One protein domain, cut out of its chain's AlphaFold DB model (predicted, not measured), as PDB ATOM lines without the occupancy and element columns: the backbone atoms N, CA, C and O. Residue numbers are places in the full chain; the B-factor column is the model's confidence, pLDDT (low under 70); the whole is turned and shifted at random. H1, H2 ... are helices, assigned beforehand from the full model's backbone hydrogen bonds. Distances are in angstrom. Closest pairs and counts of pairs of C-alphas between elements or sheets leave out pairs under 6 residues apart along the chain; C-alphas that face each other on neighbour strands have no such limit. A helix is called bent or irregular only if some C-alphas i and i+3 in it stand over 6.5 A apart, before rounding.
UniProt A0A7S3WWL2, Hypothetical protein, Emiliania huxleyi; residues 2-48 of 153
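What this domain is: This is residues 2 to 48 of the 153 residues of the protein "Hypothetical protein" of Emiliania huxleyi (UniProt A0A7S3WWL2). The long straight helix H2 and the shorter helix H1 form the two arms of a wide, open V, joined at its base by residues 16 to 22, with nothing filling the space between the arms. The printed part has 47 residues with two named helices, H1 then H2, and no named strand; its class is all helix. It is extended, with a radius of gyration of the C-alphas of 18.5 A, and flat, spanning 50 by 29 by 10 A.

How they stand to each other: H2, residues 23 to 46, and H1, residues 2 to 15, are apart, with no C-alpha of the one within 8 A of the other. A short link of 7 residues joins them. Residues 2 to 48 stand free. In both helices every O i to N i+4 pair is within hydrogen-bond range.

Where its parts are: H2 is 34.4 A long, from C-alpha 23 at (313.447, 223.371, 170.843) to C-alpha 46 at (335.138, 200.095, 183.824). H1 is 20.2 A long and begins with C-alpha 2 at (312.086, 206.198, 141.338). Neither is bent.

The domain as a whole: The two C-alphas farthest apart, those of Arg 4 and Leu 46, are 50.6 A apart. The printed part has no cut. Its mean pLDDT is 71.3, and residues 2 to 18 and 44 to 48 are under 70.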
ATOM      1  N   VAL A   2     311.717 206.291 139.909       53.53
ATOM      2  CA  VAL A   2     312.086 206.198 141.338       53.53
ATOM      3  C   VAL A   2     312.270 207.566 142.021       53.53
ATOM      4  O   VAL A   2     311.788 207.772 143.124       53.53
ATOM      5  N   ALA A   3     312.866 208.550 141.337       52.69
ATOM      6  CA  ALA A   3     313.058 209.898 141.895       52.69
ATOM      7  C   ALA A   3     311.742 210.665 142.146       52.69
ATOM      8  O   ALA A   3     311.702 211.558 142.981       52.69
ATOM      9  N   ARG A   4     310.659 210.303 141.440       54.44
ATOM     10  CA  ARG A   4     309.331 210.901 141.650       54.44
ATOM     11  C   ARG A   4     308.654 210.334 142.899       54.44
ATOM     12  O   ARG A   4     307.990 211.074 143.606       54.44
ATOM     13  N   GLU A   5     308.888 209.058 143.209       55.62
ATOM     14  CA  GLU A   5     308.328 208.407 144.399       55.62
ATOM     15  C   GLU A   5     308.957 208.920 145.703       55.62
ATOM     16  O   GLU A   5     308.249 209.054 146.699       55.62
ATOM     17  N   GLU A   6     310.248 209.277 145.713       55.31
ATOM     18  CA  GLU A   6     310.878 209.932 146.874       55.31
ATOM     19  C   GLU A   6     310.368 211.364 147.085       55.31
ATOM     20  O   GLU A   6     310.141 211.782 148.223       55.31
ATOM     21  N   GLU A   7     310.136 212.104 146.000       55.06
ATOM     22  CA  GLU A   7     309.584 213.461 146.045       55.06
ATOM     23  C   GLU A   7     308.121 213.448 146.523       55.06
ATOM     24  O   GLU A   7     307.723 214.272 147.350       55.06
ATOM     25  N   ASP A   8     307.349 212.440 146.105       54.97
ATOM     26  CA  ASP A   8     305.971 212.212 146.540       54.97
ATOM     27  C   ASP A   8     305.893 211.689 147.989       54.97
ATOM     28  O   ASP A   8     304.992 212.080 148.738       54.97
ATOM     29  N   ALA A   9     306.862 210.883 148.444       56.47
ATOM     30  CA  ALA A   9     306.978 210.453 149.840       56.47
ATOM     31  C   ALA A   9     307.379 211.612 150.773       56.47
ATOM     32  O   ALA A   9     306.817 211.760 151.864       56.47
ATOM     33  N   ALA A  10     308.289 212.484 150.328       54.78
ATOM     34  CA  ALA A  10     308.666 213.705 151.040       54.78
ATOM     35  C   ALA A  10     307.510 214.725 151.074       54.78
ATOM     36  O   ALA A  10     307.245 215.336 152.116       54.78
ATOM     37  N   ALA A  11     306.755 214.857 149.979       56.41
ATOM     38  CA  ALA A  11     305.555 215.690 149.915       56.41
ATOM     39  C   ALA A  11     304.403 215.129 150.773       56.41
ATOM     40  O   ALA A  11     303.662 215.898 151.396       56.41
ATOM     41  N   ALA A  12     304.268 213.803 150.873       55.28
ATOM     42  CA  ALA A  12     303.312 213.143 151.762       55.28
ATOM     43  C   ALA A  12     303.682 213.319 153.246       55.28
ATOM     44  O   ALA A  12     302.798 213.550 154.076       55.28
ATOM     45  N   ALA A  13     304.977 213.296 153.579       55.31
ATOM     46  CA  ALA A  13     305.472 213.603 154.921       55.31
ATOM     47  C   ALA A  13     305.256 215.082 155.297       55.31
ATOM     48  O   ALA A  13     304.894 215.375 156.433       55.31
ATOM     49  N   ALA A  14     305.385 216.009 154.342       56.38
ATOM     50  CA  ALA A  14     305.142 217.437 154.565       56.38
ATOM     51  C   ALA A  14     303.654 217.782 154.797       56.38
ATOM     52  O   ALA A  14     303.344 218.716 155.538       56.38
ATOM     53  N   ARG A  15     302.723 217.024 154.199       57.88
ATOM     54  CA  ARG A  15     301.266 217.175 154.417       57.88
ATOM     55  C   ARG A  15     300.789 216.565 155.732       57.88
ATOM     56  O   ARG A  15     299.768 216.979 156.281       57.88
ATOM     57  N   ARG A  16     301.523 215.582 156.250       60.69
ATOM     58  CA  ARG A  16     301.268 214.953 157.542       60.69
ATOM     59  C   ARG A  16     301.950 215.817 158.593       60.69
ATOM     60  O   ARG A  16     303.078 215.531 158.955       60.69
ATOM     61  N   GLY A  17     301.292 216.905 159.003       54.16
ATOM     62  CA  GLY A  17     301.817 217.935 159.909       54.16
ATOM     63  C   GLY A  17     302.425 217.375 161.196       54.16
ATOM     64  O   GLY A  17     301.790 217.383 162.246       54.16
ATOM     65  N   TRP A  18     303.661 216.889 161.114       58.44
ATOM     66  CA  TRP A  18     304.442 216.490 162.264       58.44
ATOM     67  C   TRP A  18     304.745 217.773 163.027       58.44
ATOM     68  O   TRP A  18     305.390 218.672 162.468       58.44
ATOM     69  N   PRO A  19     304.248 217.918 164.267       70.00
ATOM     70  CA  PRO A  19     304.562 219.089 165.057       70.00
ATOM     71  C   PRO A  19     306.079 219.122 165.211       70.00
ATOM     72  O   PRO A  19     306.681 218.167 165.703       70.00
ATOM     73  N   ARG A  20     306.713 220.206 164.746       71.50
ATOM     74  CA  ARG A  20     308.140 220.417 164.995       71.50
ATOM     75  C   ARG A  20     308.327 220.339 166.511       71.50
ATOM     76  O   ARG A  20     307.673 221.117 167.213       71.50
ATOM     77  N   PRO A  21     309.140 219.400 167.026       76.62
ATOM     78  CA  PRO A  21     309.306 219.267 168.459       76.62
ATOM     79  C   PRO A  21     309.812 220.601 169.009       76.62
ATOM     80  O   PRO A  21     310.629 221.270 168.363       76.62
ATOM     81  N   PRO A  22     309.322 221.027 170.179       83.69
ATOM     82  CA  PRO A  22     309.745 222.290 170.740       83.69
ATOM     83  C   PRO A  22     311.260 222.244 171.023       83.69
ATOM     84  O   PRO A  22     311.795 221.196 171.398       83.69
ATOM     85  N   PRO A  23     311.983 223.366 170.861       84.38
ATOM     86  CA  PRO A  23     313.447 223.371 170.843       84.38
ATOM     87  C   PRO A  23     314.079 222.891 172.157       84.38
ATOM     88  O   PRO A  23     315.208 222.406 172.158       84.38
ATOM     89  N   TRP A  24     313.363 222.994 173.279       87.94
ATOM     90  CA  TRP A  24     313.810 222.483 174.576       87.94
ATOM     91  C   TRP A  24     313.810 220.950 174.634       87.94
ATOM     92  O   TRP A  24     314.722 220.375 175.220       87.94
ATOM     93  N   LEU A  25     312.842 220.295 173.983       87.62
ATOM     94  CA  LEU A  25     312.727 218.841 173.959       87.62
ATOM     95  C   LEU A  25     313.867 218.240 173.141       87.62
ATOM     96  O   LEU A  25     314.530 217.317 173.601       87.62
ATOM     97  N   LEU A  26     314.161 218.826 171.977       85.94
ATOM     98  CA  LEU A  26     315.301 218.416 171.157       85.94
ATOM     99  C   LEU A  26     316.625 218.577 171.923       85.94
ATOM    100  O   LEU A  26     317.451 217.670 171.934       85.94
ATOM    101  N   ARG A  27     316.818 219.713 172.608       88.06
ATOM    102  CA  ARG A  27     318.025 219.964 173.414       88.06
ATOM    103  C   ARG A  27     318.160 218.987 174.578       88.06
ATOM    104  O   ARG A  27     319.269 218.531 174.835       88.06
ATOM    105  N   LEU A  28     317.067 218.689 175.280       90.88
ATOM    106  CA  LEU A  28     317.073 217.699 176.357       90.88
ATOM    107  C   LEU A  28     317.420 216.318 175.819       90.88
ATOM    108  O   LEU A  28     318.299 215.681 176.380       90.88
ATOM    109  N   LEU A  29     316.805 215.909 174.710       90.69
ATOM    110  CA  LEU A  29     317.007 214.594 174.110       90.69
ATOM    111  C   LEU A  29     318.457 214.410 173.642       90.69
ATOM    112  O   LEU A  29     319.079 213.399 173.953       90.69
ATOM    113  N   VAL A  30     319.037 215.417 172.983       91.19
ATOM    114  CA  VAL A  30     320.455 215.395 172.587       91.19
ATOM    115  C   VAL A  30     321.368 215.337 173.811       91.19
ATOM    116  O   VAL A  30     322.307 214.546 173.834       91.19
ATOM    117  N   ARG A  31     321.095 216.135 174.850       90.56
ATOM    118  CA  ARG A  31     321.904 216.133 176.079       90.56
ATOM    119  C   ARG A  31     321.801 214.816 176.839       90.56
ATOM    120  O   ARG A  31     322.823 214.337 177.308       90.56
ATOM    121  N   SER A  32     320.611 214.226 176.945       90.06
ATOM    122  CA  SER A  32     320.413 212.938 177.610       90.06
ATOM    123  C   SER A  32     321.042 211.797 176.823       90.06
ATOM    124  O   SER A  32     321.639 210.914 177.424       90.06
ATOM    125  N   LEU A  33     320.964 211.836 175.489       89.19
ATOM    126  CA  LEU A  33     321.636 210.864 174.630       89.19
ATOM    127  C   LEU A  33     323.158 210.978 174.767       89.19
ATOM    128  O   LEU A  33     323.845 209.971 174.884       89.19
ATOM    129  N   PHE A  34     323.679 212.206 174.812       89.56
ATOM    130  CA  PHE A  34     325.101 212.462 174.995       89.56
ATOM    131  C   PHE A  34     325.588 212.011 176.379       89.56
ATOM    132  O   PHE A  34     326.556 211.259 176.460       89.56
ATOM    133  N   LEU A  35     324.881 212.366 177.459       90.38
ATOM    134  CA  LEU A  35     325.196 211.864 178.802       90.38
ATOM    135  C   LEU A  35     325.122 210.333 178.851       90.38
ATOM    136  O   LEU A  35     326.021 209.690 179.379       90.38
ATOM    137  N   GLY A  36     324.078 209.749 178.257       83.25
ATOM    138  CA  GLY A  36     323.911 208.303 178.157       83.25
ATOM    139  C   GLY A  36     325.067 207.636 177.418       83.25
ATOM    140  O   GLY A  36     325.579 206.629 177.892       83.25
ATOM    141  N   SER A  37     325.546 208.228 176.318       82.06
ATOM    142  CA  SER A  37     326.721 207.719 175.600       82.06
ATOM    143  C   SER A  37     327.992 207.780 176.445       82.06
ATOM    144  O   SER A  37     328.777 206.840 176.413       82.06
ATOM    145  N   GLN A  38     328.175 208.826 177.256       82.44
ATOM    146  CA  GLN A  38     329.327 208.933 178.154       82.44
ATOM    147  C   GLN A  38     329.273 207.891 179.271       82.44
ATOM    148  O   GLN A  38     330.282 207.254 179.549       82.44
ATOM    149  N   VAL A  39     328.100 207.683 179.877       82.06
ATOM    150  CA  VAL A  39     327.898 206.660 180.915       82.06
ATOM    151  C   VAL A  39     328.067 205.256 180.338       82.06
ATOM    152  O   VAL A  39     328.700 204.415 180.962       82.06
ATOM    153  N   PHE A  40     327.561 205.004 179.132       76.62
ATOM    154  CA  PHE A  40     327.721 203.726 178.443       76.62
ATOM    155  C   PHE A  40     329.190 203.428 178.117       76.62
ATOM    156  O   PHE A  40     329.671 202.333 178.393       76.62
ATOM    157  N   VAL A  41     329.924 204.416 177.594       75.00
ATOM    158  CA  VAL A  41     331.367 204.290 177.346       75.00
ATOM    159  C   VAL A  41     332.127 204.098 178.658       75.00
ATOM    160  O   VAL A  41     332.962 203.208 178.741       75.00
ATOM    161  N   ALA A  42     331.806 204.860 179.706       71.88
ATOM    162  CA  ALA A  42     332.414 204.683 181.023       71.88
ATOM    163  C   ALA A  42     332.160 203.276 181.583       71.88
ATOM    164  O   ALA A  42     333.076 202.669 182.123       71.88
ATOM    165  N   GLN A  43     330.956 202.731 181.400       72.69
ATOM    166  CA  GLN A  43     330.634 201.374 181.827       72.69
ATOM    167  C   GLN A  43     331.436 200.326 181.048       72.69
ATOM    168  O   GLN A  43     331.969 199.415 181.665       72.69
ATOM    169  N   LEU A  44     331.570 200.478 179.725       67.44
ATOM    170  CA  LEU A  44     332.390 199.591 178.889       67.44
ATOM    171  C   LEU A  44     333.878 199.623 179.261       67.44
ATOM    172  O   LEU A  44     334.565 198.613 179.126       67.44
ATOM    173  N   LEU A  45     334.372 200.782 179.702       66.50
ATOM    174  CA  LEU A  45     335.759 200.975 180.123       66.50
ATOM    175  C   LEU A  45     336.012 200.460 181.544       66.50
ATOM    176  O   LEU A  45     337.075 199.918 181.807       66.50
ATOM    177  N   LEU A  46     335.048 200.613 182.454       67.62
ATOM    178  CA  LEU A  46     335.138 200.095 183.824       67.62
ATOM    179  C   LEU A  46     334.921 198.578 183.895       67.62
ATOM    180  O   LEU A  46     335.365 197.949 184.851       67.62
ATOM    181  N   SER A  47     334.241 197.992 182.905       64.62
ATOM    182  CA  SER A  47     334.011 196.547 182.804       64.62
ATOM    183  C   SER A  47     335.092 195.799 182.013       64.62
ATOM    184  O   SER A  47     334.860 194.653 181.638       64.62
ATOM    185  N   GLY A  48     336.217 196.432 181.665       53.41
ATOM    186  CA  GLY A  48     337.257 195.827 180.833       53.41
ATOM    187  C   GLY A  48     338.668 196.204 181.275       53.41
ATOM    188  O   GLY A  48     338.879 197.240 181.897       53.41
TER     189      GLY A  48